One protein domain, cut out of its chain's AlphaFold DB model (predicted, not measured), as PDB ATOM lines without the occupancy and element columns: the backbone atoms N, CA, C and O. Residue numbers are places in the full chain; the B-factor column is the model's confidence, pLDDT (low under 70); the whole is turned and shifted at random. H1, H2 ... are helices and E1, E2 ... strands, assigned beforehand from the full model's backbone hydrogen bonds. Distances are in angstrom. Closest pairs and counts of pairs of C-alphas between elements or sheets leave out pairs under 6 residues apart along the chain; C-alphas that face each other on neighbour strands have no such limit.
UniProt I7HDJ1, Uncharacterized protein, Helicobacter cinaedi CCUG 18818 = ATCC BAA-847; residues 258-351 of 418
ATOM      1  N   SER A 258      47.108  24.597  -1.656       96.31
ATOM      2  CA  SER A 258      48.178  25.495  -2.106       96.31
ATOM      3  C   SER A 258      47.754  26.298  -3.341       96.31
ATOM      4  O   SER A 258      46.656  26.138  -3.877       96.31
ATOM      5  N   SER A 259      48.640  27.172  -3.810       94.44
ATOM      6  CA  SER A 259      48.519  27.836  -5.107       94.44
ATOM      7  C   SER A 259      49.098  26.994  -6.234       94.44
ATOM      8  O   SER A 259      50.059  26.243  -6.057       94.44
ATOM      9  N   GLU A 260      48.486  27.145  -7.400       95.06
ATOM     10  CA  GLU A 260      48.891  26.497  -8.635       95.06
ATOM     11  C   GLU A 260      50.218  27.062  -9.153       95.06
ATOM     12  O   GLU A 260      50.450  28.276  -9.084       95.06
ATOM     13  N   ILE A 261      51.068  26.200  -9.711       91.25
ATOM     14  CA  ILE A 261      52.290  26.618 -10.400       91.25
ATOM     15  C   ILE A 261      52.007  26.998 -11.852       91.25
ATOM     16  O   ILE A 261      51.225  26.369 -12.557       91.25
ATOM     17  N   GLN A 262      52.700  28.023 -12.344       85.25
ATOM     18  CA  GLN A 262      52.498  28.485 -13.719       85.25
ATOM     19  C   GLN A 262      52.989  27.482 -14.767       85.25
ATOM     20  O   GLN A 262      52.427  27.421 -15.856       85.25
ATOM     21  N   SER A 263      54.028  26.707 -14.450       85.38
ATOM     22  CA  SER A 263      54.664  25.782 -15.392       85.38
ATOM     23  C   SER A 263      53.819  24.554 -15.715       85.38
ATOM     24  O   SER A 263      54.055  23.936 -16.750       85.38
ATOM     25  N   ASN A 264      52.859  24.189 -14.858       87.75
ATOM     26  CA  ASN A 264      52.065  22.982 -15.042       87.75
ATOM     27  C   ASN A 264      50.618  23.177 -14.541       87.75
ATOM     28  O   ASN A 264      50.408  23.288 -13.330       87.75
ATOM     29  N   PRO A 265      49.626  23.239 -15.451       90.75
ATOM     30  CA  PRO A 265      48.211  23.329 -15.102       90.75
ATOM     31  C   PRO A 265      47.779  22.247 -14.102       90.75
ATOM     32  O   PRO A 265      48.147  21.083 -14.234       90.75
ATOM     33  N   PHE A 266      46.971  22.632 -13.118       93.19
ATOM     34  CA  PHE A 266      46.418  21.790 -12.056       93.19
ATOM     35  C   PHE A 266      47.436  21.108 -11.131       93.19
ATOM     36  O   PHE A 266      47.079  20.191 -10.385       93.19
ATOM     37  N   PHE A 267      48.680  21.583 -11.119       94.81
ATOM     38  CA  PHE A 267      49.648  21.256 -10.080       94.81
ATOM     39  C   PHE A 267      49.745  22.396  -9.074       94.81
ATOM     40  O   PHE A 267      49.924  23.554  -9.443       94.81
ATOM     41  N   PHE A 268      49.672  22.061  -7.790       96.50
ATOM     42  CA  PHE A 268      49.722  23.013  -6.688       96.50
ATOM     43  C   PHE A 268      50.743  22.548  -5.660       96.50
ATOM     44  O   PHE A 268      50.851  21.358  -5.366       96.50
ATOM     45  N   GLY A 269      51.474  23.481  -5.068       95.69
ATOM     46  CA  GLY A 269      52.460  23.148  -4.045       95.69
ATOM     47  C   GLY A 269      53.310  24.346  -3.671       95.69
ATOM     48  O   GLY A 269      53.051  25.462  -4.122       95.69
ATOM     49  N   THR A 270      54.306  24.124  -2.819       94.31
ATOM     50  CA  THR A 270      55.294  25.160  -2.504       94.31
ATOM     51  C   THR A 270      56.352  25.184  -3.607       94.31
ATOM     52  O   THR A 270      56.934  24.134  -3.862       94.31
ATOM     53  N   PRO A 271      56.631  26.329  -4.253       92.00
ATOM     54  CA  PRO A 271      57.674  26.409  -5.269       92.00
ATOM     55  C   PRO A 271      59.061  26.084  -4.706       92.00
ATOM     56  O   PRO A 271      59.438  26.600  -3.655       92.00
ATOM     57  N   ASP A 272      59.837  25.296  -5.446       90.94
ATOM     58  CA  ASP A 272      61.262  25.076  -5.190       90.94
ATOM     59  C   ASP A 272      62.028  25.089  -6.512       90.94
ATOM     60  O   ASP A 272      61.835  24.239  -7.377       90.94
ATOM     61  N   THR A 273      62.916  26.067  -6.682       83.56
ATOM     62  CA  THR A 273      63.722  26.215  -7.901       83.56
ATOM     63  C   THR A 273      64.857  25.199  -8.001       83.56
ATOM     64  O   THR A 273      65.491  25.107  -9.052       83.56
ATOM     65  N   LYS A 274      65.140  24.454  -6.926       86.56
ATOM     66  CA  LYS A 274      66.185  23.424  -6.887       86.56
ATOM     67  C   LYS A 274      65.660  22.025  -7.191       86.56
ATOM     68  O   LYS A 274      66.476  21.134  -7.428       86.56
ATOM     69  N   SER A 275      64.343  21.814  -7.180       85.06
ATOM     70  CA  SER A 275      63.754  20.513  -7.484       85.06
ATOM     71  C   SER A 275      63.519  20.336  -8.985       85.06
ATOM     72  O   SER A 275      63.322  21.297  -9.731       85.06
ATOM     73  N   ASN A 276      63.509  19.083  -9.441       81.50
ATOM     74  CA  ASN A 276      63.311  18.764 -10.861       81.50
ATOM     75  C   ASN A 276      61.900  19.116 -11.357       81.50
ATOM     76  O   ASN A 276      61.702  19.341 -12.549       81.50
ATOM     77  N   ILE A 277      60.923  19.147 -10.449       83.62
ATOM     78  CA  ILE A 277      59.511  19.405 -10.749       83.62
ATOM     79  C   ILE A 277      59.089  20.857 -10.463       83.62
ATOM     80  O   ILE A 277      57.944  21.221 -10.727       83.62
ATOM     81  N   GLY A 278      59.986  21.693  -9.926       88.31
ATOM     82  CA  GLY A 278      59.697  23.084  -9.552       88.31
ATOM     83  C   GLY A 278      58.908  23.249  -8.245       88.31
ATOM     84  O   GLY A 278      58.440  24.349  -7.943       88.31
ATOM     85  N   LEU A 279      58.736  22.167  -7.484       92.44
ATOM     86  CA  LEU A 279      57.986  22.092  -6.229       92.44
ATOM     87  C   LEU A 279      58.801  21.420  -5.117       92.44
ATOM     88  O   LEU A 279      59.580  20.508  -5.383       92.44
ATOM     89  N   ASP A 280      58.591  21.849  -3.878       91.50
ATOM     90  CA  ASP A 280      59.182  21.267  -2.672       91.50
ATOM     91  C   ASP A 280      58.524  19.914  -2.353       91.50
ATOM     92  O   ASP A 280      57.411  19.856  -1.828       91.50
ATOM     93  N   GLU A 281      59.220  18.820  -2.669       87.69
ATOM     94  CA  GLU A 281      58.749  17.440  -2.471       87.69
ATOM     95  C   GLU A 281      58.622  17.033  -0.989       87.69
ATOM     96  O   GLU A 281      57.977  16.025  -0.682       87.69
ATOM     97  N   SER A 282      59.197  17.816  -0.063       87.25
ATOM     98  CA  SER A 282      59.035  17.601   1.384       87.25
ATOM     99  C   SER A 282      57.683  18.090   1.914       87.25
ATOM    100  O   SER A 282      57.278  17.743   3.028       87.25
ATOM    101  N   LYS A 283      56.963  18.877   1.106       92.25
ATOM    102  CA  LYS A 283      55.635  19.413   1.402       92.25
ATOM    103  C   LYS A 283      54.574  18.750   0.525       92.25
ATOM    104  O   LYS A 283      54.898  18.153  -0.499       92.25
ATOM    105  N   PRO A 284      53.285  18.855   0.898       95.31
ATOM    106  CA  PRO A 284      52.210  18.338   0.068       95.31
ATOM    107  C   PRO A 284      52.201  18.991  -1.316       95.31
ATOM    108  O   PRO A 284      52.128  20.217  -1.448       95.31
ATOM    109  N   ILE A 285      52.228  18.147  -2.339       97.00
ATOM    110  CA  ILE A 285      52.004  18.512  -3.731       97.00
ATOM    111  C   ILE A 285      50.650  17.956  -4.133       97.00
ATOM    112  O   ILE A 285      50.353  16.783  -3.925       97.00
ATOM    113  N   TYR A 286      49.832  18.802  -4.729       97.94
ATOM    114  CA  TYR A 286      48.477  18.477  -5.124       97.94
ATOM    115  C   TYR A 286      48.405  18.458  -6.645       97.94
ATOM    116  O   TYR A 286      48.826  19.408  -7.301       97.94
ATOM    117  N   HIS A 287      47.856  17.392  -7.207       96.31
ATOM    118  CA  HIS A 287      47.569  17.276  -8.628       96.31
ATOM    119  C   HIS A 287      46.081  17.023  -8.814       96.31
ATOM    120  O   HIS A 287      45.562  15.989  -8.384       96.31
ATOM    121  N   PHE A 288      45.392  17.973  -9.436       95.00
ATOM    122  CA  PHE A 288      43.974  17.844  -9.732       95.00
ATOM    123  C   PHE A 288      43.772  17.342 -11.164       95.00
ATOM    124  O   PHE A 288      44.104  18.022 -12.127       95.00
ATOM    125  N   SER A 289      43.174  16.163 -11.300       92.62
ATOM    126  CA  SER A 289      42.742  15.611 -12.582       92.62
ATOM    127  C   SER A 289      41.229  15.795 -12.729       92.62
ATOM    128  O   SER A 289      40.478  15.068 -12.069       92.62
ATOM    129  N   PRO A 290      40.747  16.719 -13.580       87.94
ATOM    130  CA  PRO A 290      39.321  16.834 -13.882       87.94
ATOM    131  C   PRO A 290      38.799  15.502 -14.435       87.94
ATOM    132  O   PRO A 290      39.430  14.920 -15.317       87.94
ATOM    133  N   LYS A 291      37.683  14.994 -13.901       77.31
ATOM    134  CA  LYS A 291      37.134  13.688 -14.305       77.31
ATOM    135  C   LYS A 291      36.105  13.841 -15.421       77.31
ATOM    136  O   LYS A 291      36.187  13.132 -16.414       77.31
ATOM    137  N   ASP A 292      35.224  14.827 -15.270       63.91
ATOM    138  CA  ASP A 292      34.244  15.231 -16.270       63.91
ATOM    139  C   ASP A 292      34.262  16.760 -16.373       63.91
ATOM    140  O   ASP A 292      34.127  17.449 -15.358       63.91
ATOM    141  N   GLU A 293      34.372  17.307 -17.591       57.34
ATOM    142  CA  GLU A 293      34.233  18.756 -17.851       57.34
ATOM    143  C   GLU A 293      32.864  19.308 -17.394       57.34
ATOM    144  O   GLU A 293      32.656  20.514 -17.357       57.34
ATOM    145  N   GLU A 294      31.928  18.431 -17.025       57.78
ATOM    146  CA  GLU A 294      30.529  18.756 -16.784       57.78
ATOM    147  C   GLU A 294      30.168  19.068 -15.321       57.78
ATOM    148  O   GLU A 294      29.165  19.742 -15.089       57.78
ATOM    149  N   ASN A 295      30.932  18.570 -14.335       56.97
ATOM    150  CA  ASN A 295      30.508  18.576 -12.922       56.97
ATOM    151  C   ASN A 295      31.444  19.334 -11.964       56.97
ATOM    152  O   ASN A 295      31.168  19.364 -10.768       56.97
ATOM    153  N   ASN A 296      32.538  19.945 -12.439       68.31
ATOM    154  CA  ASN A 296      33.602  20.538 -11.596       68.31
ATOM    155  C   ASN A 296      34.254  19.563 -10.594       68.31
ATOM    156  O   ASN A 296      35.046  19.985  -9.747       68.31
ATOM    157  N   LEU A 297      33.943  18.269 -10.695       85.81
ATOM    158  CA  LEU A 297      34.492  17.221  -9.851       85.81
ATOM    159  C   LEU A 297      35.691  16.576 -10.536       85.81
ATOM    160  O   LEU A 297      35.701  16.311 -11.743       85.81
ATOM    161  N   GLY A 298      36.707  16.286  -9.741       91.44
ATOM    162  CA  GLY A 298      37.898  15.610 -10.213       91.44
ATOM    163  C   GLY A 298      38.502  14.694  -9.172       91.44
ATOM    164  O   GLY A 298      38.014  14.543  -8.051       91.44
ATOM    165  N   THR A 299      39.591  14.068  -9.582       95.69
ATOM    166  CA  THR A 299      40.460  13.300  -8.707       95.69
ATOM    167  C   THR A 299      41.579  14.214  -8.238       95.69
ATOM    168  O   THR A 299      42.387  14.661  -9.049       95.69
ATOM    169  N   LEU A 300      41.654  14.479  -6.938       97.38
ATOM    170  CA  LEU A 300      42.774  15.192  -6.342       97.38
ATOM    171  C   LEU A 300      43.773  14.175  -5.786       97.38
ATOM    172  O   LEU A 300      43.478  13.452  -4.842       97.38
ATOM    173  N   THR A 301      44.959  14.109  -6.382       97.81
ATOM    174  CA  THR A 301      46.055  13.253  -5.918       97.81
ATOM    175  C   THR A 301      47.037  14.096  -5.117       97.81
ATOM    176  O   THR A 301      47.537  15.101  -5.617       97.81
ATOM    177  N   ILE A 302      47.308  13.696  -3.880       98.00
ATOM    178  CA  ILE A 302      48.247  14.356  -2.981       98.00
ATOM    179  C   ILE A 302      49.505  13.500  -2.889       98.00
ATOM    180  O   ILE A 302      49.449  12.342  -2.471       98.00
ATOM    181  N   PHE A 303      50.636  14.086  -3.258       95.75
ATOM    182  CA  PHE A 303      51.964  13.516  -3.098       95.75
ATOM    183  C   PHE A 303      52.637  14.162  -1.892       95.75
ATOM    184  O   PHE A 303      52.620  15.382  -1.739       95.75
ATOM    185  N   LEU A 304      53.219  13.340  -1.031       92.19
ATOM    186  CA  LEU A 304      54.019  13.795   0.097       92.19
ATOM    187  C   LEU A 304      55.194  12.835   0.238       92.19
ATOM    188  O   LEU A 304      54.998  11.663   0.574       92.19
ATOM    189  N   ASN A 305      56.407  13.316  -0.035       87.12
ATOM    190  CA  ASN A 305      57.593  12.470  -0.142       87.12
ATOM    191  C   ASN A 305      57.351  11.310  -1.134       87.12
ATOM    192  O   ASN A 305      56.972  11.533  -2.281       87.12
ATOM    193  N   SER A 306      57.525  10.056  -0.704       87.00
ATOM    194  CA  SER A 306      57.274   8.859  -1.524       87.00
ATOM    195  C   SER A 306      55.861   8.281  -1.386       87.00
ATOM    196  O   SER A 306      55.626   7.147  -1.806       87.00
ATOM    197  N   SER A 307      54.951   8.998  -0.727       91.69
ATOM    198  CA  SER A 307      53.608   8.517  -0.412       91.69
ATOM    199  C   SER A 307      52.540   9.255  -1.203       91.69
ATOM    200  O   SER A 307      52.707  10.410  -1.600       91.69
ATOM    201  N   THR A 308      51.418   8.578  -1.423       95.94
ATOM    202  CA  THR A 308      50.293   9.114  -2.193       95.94
ATOM    203  C   THR A 308      48.974   8.904  -1.461       95.94
ATOM    204  O   THR A 308      48.722   7.830  -0.920       95.94
ATOM    205  N   PHE A 309      48.121   9.922  -1.478       97.12
ATOM    206  CA  PHE A 309      46.740   9.867  -1.013       97.12
ATOM    207  C   PHE A 309      45.822  10.443  -2.093       97.12
ATOM    208  O   PHE A 309      46.152  11.458  -2.703       97.12
ATOM    209  N   THR A 310      44.680   9.804  -2.344       97.75
ATOM    210  CA  THR A 310      43.784  10.190  -3.442       97.75
ATOM    211  C   THR A 310      42.399  10.565  -2.928       97.75
ATOM    212  O   THR A 310      41.731   9.771  -2.279       97.75
ATOM    213  N   LEU A 311      41.921  11.751  -3.283       96.81
ATOM    214  CA  LEU A 311      40.538  12.169  -3.083       96.81
ATOM    215  C   LEU A 311      39.772  12.033  -4.398       96.81
ATOM    216  O   LEU A 311      40.154  12.617  -5.413       96.81
ATOM    217  N   LEU A 312      38.695  11.253  -4.384       94.81
ATOM    218  CA  LEU A 312      37.767  11.139  -5.505       94.81
ATOM    219  C   LEU A 312      36.599  12.100  -5.299       94.81
ATOM    220  O   LEU A 312      36.178  12.340  -4.168       94.81
ATOM    221  N   ASN A 313      36.064  12.608  -6.410       92.38
ATOM    222  CA  ASN A 313      34.943  13.548  -6.425       92.38
ATOM    223  C   ASN A 313      35.237  14.838  -5.641       92.38
ATOM    224  O   ASN A 313      34.372  15.390  -4.971       92.38
ATOM    225  N   TYR A 314      36.475  15.325  -5.739       93.62
ATOM    226  CA  TYR A 314      36.890  16.597  -5.160       93.62
ATOM    227  C   TYR A 314      36.384  17.765  -6.014       93.62
ATOM    228  O   TYR A 314      36.586  17.771  -7.230       93.62
ATOM    229  N   SER A 315      35.773  18.764  -5.376       89.94
ATOM    230  CA  SER A 315      35.320  20.004  -6.012       89.94
ATOM    231  C   SER A 315      36.334  21.124  -5.784       89.94
ATOM    232  O   SER A 315      36.560  21.551  -4.650       89.94
ATOM    233  N   LEU A 316      36.919  21.653  -6.869       89.00
ATOM    234  CA  LEU A 316      37.743  22.873  -6.806       89.00
ATOM    235  C   LEU A 316      36.927  24.086  -6.344       89.00
ATOM    236  O   LEU A 316      37.459  24.964  -5.671       89.00
ATOM    237  N   GLN A 317      35.650  24.136  -6.725       85.00
ATOM    238  CA  GLN A 317      34.748  25.241  -6.412       85.00
ATOM    239  C   GLN A 317      34.400  25.268  -4.922       85.00
ATOM    240  O   GLN A 317      34.505  26.313  -4.284       85.00
ATOM    241  N   ASP A 318      34.031  24.114  -4.371       86.00
ATOM    242  CA  ASP A 318      33.560  24.014  -2.987       86.00
ATOM    243  C   ASP A 318      34.713  23.825  -1.992       86.00
ATOM    244  O   ASP A 318      34.491  23.845  -0.786       86.00
ATOM    245  N   SER A 319      35.952  23.672  -2.487       89.81
ATOM    246  CA  SER A 319      37.138  23.389  -1.667       89.81
ATOM    247  C   SER A 319      36.884  22.211  -0.724       89.81
ATOM    248  O   SER A 319      36.967  22.349   0.500       89.81
ATOM    249  N   SER A 320      36.493  21.069  -1.304       91.69
ATOM    250  CA  SER A 320      36.007  19.915  -0.547       91.69
ATOM    251  C   SER A 320      36.957  19.521   0.588       91.69
ATOM    252  O   SER A 320      38.180  19.522   0.419       91.69
ATOM    253  N   LEU A 321      36.394  19.156   1.742       92.75
ATOM    254  CA  LEU A 321      37.143  18.829   2.965       92.75
ATOM    255  C   LEU A 321      38.033  19.979   3.477       92.75
ATOM    256  O   LEU A 321      39.028  19.731   4.158       92.75
ATOM    257  N   ASN A 322      37.694  21.227   3.131       92.94
ATOM    258  CA  ASN A 322      38.433  22.438   3.497       92.94
ATOM    259  C   ASN A 322      39.892  22.468   2.980       92.94
ATOM    260  O   ASN A 322      40.743  23.192   3.499       92.94
ATOM    261  N   ILE A 323      40.184  21.732   1.904       95.50
ATOM    262  CA  ILE A 323      41.443  21.855   1.161       95.50
ATOM    263  C   ILE A 323      41.244  22.942   0.104       95.50
ATOM    264  O   ILE A 323      40.379  22.820  -0.754       95.50
ATOM    265  N   LYS A 324      42.028  24.021   0.150       95.25
ATOM    266  CA  LYS A 324      41.838  25.189  -0.725       95.25
ATOM    267  C   LYS A 324      42.916  25.257  -1.794       95.25
ATOM    268  O   LYS A 324      44.078  25.546  -1.515       95.25
ATOM    269  N   LEU A 325      42.521  25.024  -3.040       95.25
ATOM    270  CA  LEU A 325      43.416  25.080  -4.194       95.25
ATOM    271  C   LEU A 325      43.174  26.363  -4.988       95.25
ATOM    272  O   LEU A 325      42.086  26.582  -5.516       95.25
ATOM    273  N   THR A 326      44.189  27.222  -5.070       94.19
ATOM    274  CA  THR A 326      44.077  28.513  -5.765       94.19
ATOM    275  C   THR A 326      44.600  28.400  -7.190       94.19
ATOM    276  O   THR A 326      45.801  28.224  -7.392       94.19
ATOM    277  N   LEU A 327      43.711  28.541  -8.177       92.38
ATOM    278  CA  LEU A 327      44.091  28.563  -9.590       92.38
ATOM    279  C   LEU A 327      44.752  29.889  -9.971       92.38
ATOM    280  O   LEU A 327      44.207  30.979  -9.763       92.38
ATOM    281  N   THR A 328      45.914  29.797 -10.602       90.94
ATOM    282  CA  THR A 328      46.684  30.945 -11.096       90.94
ATOM    283  C   THR A 328      46.943  30.846 -12.598       90.94
ATOM    284  O   THR A 328      47.036  31.883 -13.260       90.94
ATOM    285  N   ASN A 329      46.968  29.631 -13.152       91.44
ATOM    286  CA  ASN A 329      47.192  29.342 -14.557       91.44
ATOM    287  C   ASN A 329      45.961  29.704 -15.404       91.44
ATOM    288  O   ASN A 329      44.813  29.456 -15.031       91.44
ATOM    289  N   LYS A 330      46.207  30.303 -16.573       90.00
ATOM    290  CA  LYS A 330      45.155  30.737 -17.496       90.00
ATOM    291  C   LYS A 330      44.358  29.561 -18.071       90.00
ATOM    292  O   LYS A 330      43.138  29.642 -18.124       90.00
ATOM    293  N   GLU A 331      45.027  28.480 -18.465       88.94
ATOM    294  CA  GLU A 331      44.376  27.300 -19.049       88.94
ATOM    295  C   GLU A 331      43.437  26.631 -18.041       88.94
ATOM    296  O   GLU A 331      42.300  26.291 -18.369       88.94
ATOM    297  N   SER A 332      43.887  26.487 -16.795       88.81
ATOM    298  CA  SER A 332      43.093  25.888 -15.722       88.81
ATOM    299  C   SER A 332      41.860  26.718 -15.388       88.81
ATOM    300  O   SER A 332      40.776  26.159 -15.230       88.81
ATOM    301  N   LYS A 333      41.998  28.052 -15.351       88.81
ATOM    302  CA  LYS A 333      40.868  28.977 -15.176       88.81
ATOM    303  C   LYS A 333      39.854  28.847 -16.306       88.81
ATOM    304  O   LYS A 333      38.679  28.650 -16.038       88.81
ATOM    305  N   GLU A 334      40.306  28.853 -17.560       87.94
ATOM    306  CA  GLU A 334      39.412  28.690 -18.713       87.94
ATOM    307  C   GLU A 334      38.661  27.350 -18.688       87.94
ATOM    308  O   GLU A 334      37.486  27.292 -19.056       87.94
ATOM    309  N   LYS A 335      39.317  26.265 -18.257       85.25
ATOM    310  CA  LYS A 335      38.667  24.957 -18.077       85.25
ATOM    311  C   LYS A 335      37.644  24.982 -16.941       85.25
ATOM    312  O   LYS A 335      36.551  24.449 -17.119       85.25
ATOM    313  N   GLN A 336      37.964  25.622 -15.815       84.56
ATOM    314  CA  GLN A 336      37.037  25.759 -14.692       84.56
ATOM    315  C   GLN A 336      35.811  26.608 -15.068       84.56
ATOM    316  O   GLN A 336      34.684  26.195 -14.809       84.56
ATOM    317  N   ASP A 337      36.009  27.742 -15.743       85.88
ATOM    318  CA  ASP A 337      34.923  28.631 -16.171       85.88
ATOM    319  C   ASP A 337      33.962  27.921 -17.135       85.88
ATOM    320  O   ASP A 337      32.741  28.005 -16.986       85.88
ATOM    321  N   LYS A 338      34.496  27.160 -18.102       84.75
ATOM    322  CA  LYS A 338      33.677  26.349 -19.021       84.75
ATOM    323  C   LYS A 338      32.810  25.343 -18.269       84.75
ATOM    324  O   LYS A 338      31.634  25.199 -18.599       84.75
ATOM    325  N   ALA A 339      33.377  24.672 -17.275       81.25
ATOM    326  CA  ALA A 339      32.679  23.660 -16.501       81.25
ATOM    327  C   ALA A 339      31.586  24.270 -15.594       81.25
ATOM    328  O   ALA A 339      30.472  23.743 -15.530       81.25
ATOM    329  N   ILE A 340      31.829  25.449 -15.002       81.75
ATOM    330  CA  ILE A 340      30.808  26.228 -14.272       81.75
ATOM    331  C   ILE A 340      29.641  26.607 -15.195       81.75
ATOM    332  O   ILE A 340      28.487  26.309 -14.880       81.75
ATOM    333  N   ILE A 341      29.925  27.200 -16.362       83.31
ATOM    334  CA  ILE A 341      28.892  27.628 -17.321       83.31
ATOM    335  C   ILE A 341      28.031  26.438 -17.769       83.31
ATOM    336  O   ILE A 341      26.806  26.546 -17.859       83.31
ATOM    337  N   GLN A 342      28.645  25.284 -18.046       77.88
ATOM    338  CA  GLN A 342      27.909  24.076 -18.428       77.88
ATOM    339  C   GLN A 342      26.992  23.576 -17.303       77.88
ATOM    340  O   GLN A 342      25.847  23.196 -17.575       77.88
ATOM    341  N   ARG A 343      27.451  23.610 -16.046       76.38
ATOM    342  CA  ARG A 343      26.651  23.227 -14.873       76.38
ATOM    343  C   ARG A 343      25.441  24.142 -14.687       76.38
ATOM    344  O   ARG A 343      24.330  23.641 -14.519       76.38
ATOM    345  N   GLU A 344      25.624  25.458 -14.778       78.94
ATOM    346  CA  GLU A 344      24.531  26.438 -14.674       78.94
ATOM    347  C   GLU A 344      23.491  26.249 -15.787       78.94
ATOM    348  O   GLU A 344      22.285  26.218 -15.527       78.94
ATOM    349  N   GLN A 345      23.937  26.024 -17.029       75.56
ATOM    350  CA  GLN A 345      23.040  25.729 -18.149       75.56
ATOM    351  C   GLN A 345      22.241  24.434 -17.940       75.56
ATOM    352  O   GLN A 345      21.085  24.356 -18.361       75.56
ATOM    353  N   LYS A 346      22.827  23.410 -17.304       66.94
ATOM    354  CA  LYS A 346      22.129  22.160 -16.965       66.94
ATOM    355  C   LYS A 346      21.123  22.354 -15.837       66.94
ATOM    356  O   LYS A 346      19.986  21.930 -16.005       66.94
ATOM    357  N   GLN A 347      21.484  23.038 -14.751       63.81
ATOM    358  CA  GLN A 347      20.545  23.347 -13.667       63.81
ATOM    359  C   GLN A 347      19.355  24.168 -14.177       63.81
ATOM    360  O   GLN A 347      18.207  23.846 -13.873       63.81
ATOM    361  N   HIS A 348      19.607  25.152 -15.044       60.16
ATOM    362  CA  HIS A 348      18.546  25.912 -15.699       60.16
ATOM    363  C   HIS A 348      17.698  25.028 -16.629       60.16
ATOM    364  O   HIS A 348      16.478  25.161 -16.653       60.16
ATOM    365  N   LYS A 349      18.309  24.091 -17.373       56.72
ATOM    366  CA  LYS A 349      17.579  23.109 -18.198       56.72
ATOM    367  C   LYS A 349      16.764  22.116 -17.374       56.72
ATOM    368  O   LYS A 349      15.724  21.681 -17.850       56.72
ATOM    369  N   GLU A 350      17.212  21.726 -16.186       53.06
ATOM    370  CA  GLU A 350      16.488  20.815 -15.292       53.06
ATOM    371  C   GLU A 350      15.341  21.510 -14.564       53.06
ATOM    372  O   GLU A 350      14.266  20.926 -14.467       53.06
ATOM    373  N   GLN A 351      15.511  22.773 -14.169       50.78
ATOM    374  CA  GLN A 351      14.406  23.619 -13.708       50.78
ATOM    375  C   GLN A 351      13.422  23.966 -14.837       50.78
ATOM    376  O   GLN A 351      12.242  24.186 -14.571       50.78
TER     377      GLN A 351
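What this domain is: This is residues 258 to 351 of the 418 residues of an uncharacterized protein of Helicobacter cinaedi CCUG 18818 = ATCC BAA-847 (UniProt I7HDJ1). A small, strongly twisted sheet of three strands, E1, E2 and E3, makes the body together with long loops on the E1 side, and one long helix, H1, runs away past the sheet as an arm that makes much of the length. The loop around Lys 274 lies at the opposite end from the end of H1. The printed part has 94 residues, with three named strands and then one named helix along the chain; the sheet's order is E1, E2, E3, antiparallel throughout. The class is mixed, helices and strands, with under half of the residues in named elements. The whole is only just compact, close to loose, with a radius of gyration of the C-alphas of 14.4 A and spans of 51 by 25 by 18 A.

Where its parts are: Residues 258 to 284 hold no named element; C-alpha 258 is at (48.178, 25.495, -2.106). E1, residues 285 to 290, begins with C-alpha 285 at (52.004, 18.512, -3.731) and is 16.3 A long from first to last C-alpha. E2, residues 297 to 304, is 22.2 A long, and E3, residues 307 to 315, is 22.3 A long. E3 bends by 68 degrees at residue 312. H1, residues 330 to 351, is 31.8 A long and ends with C-alpha 351 at (14.406, 23.619, -13.708).

How they stand to each other: Residues 267 to 268 make a short antiparallel pairing with residues 286 to 287 of E1. E1, E2 and E3 form a meander, each strand the antiparallel neighbour of the one before, with E1 and E3 as edge strands. E1 and E2 are a hairpin, their directions at 159 degrees; N 287 and O 301 are 2.8 A apart, within hydrogen-bond range. E2 and E3 are a hairpin too, at 160 degrees, with N 300 and O 311 at 2.8 A and N 304 and O 307 at 3.0 A. H1 is only just on the sheet, with 5 pairs of C-alphas within 10 A, and only grazes it with its residues 332 to 339. In H1 every O i to N i+4 pair is within hydrogen-bond range.

The domain as a whole: The two C-alphas farthest apart are those of Lys 274 and Gln 351, 52.2 A. The printed part has no cut. The link from E2 to E3 is tight, that from E1 to E2 is short, and that from E3 to H1, residues 316 to 329, is long. The mean pLDDT of the printed part is 86.6; residues 292 to 296 and 346 to 351 are under 70.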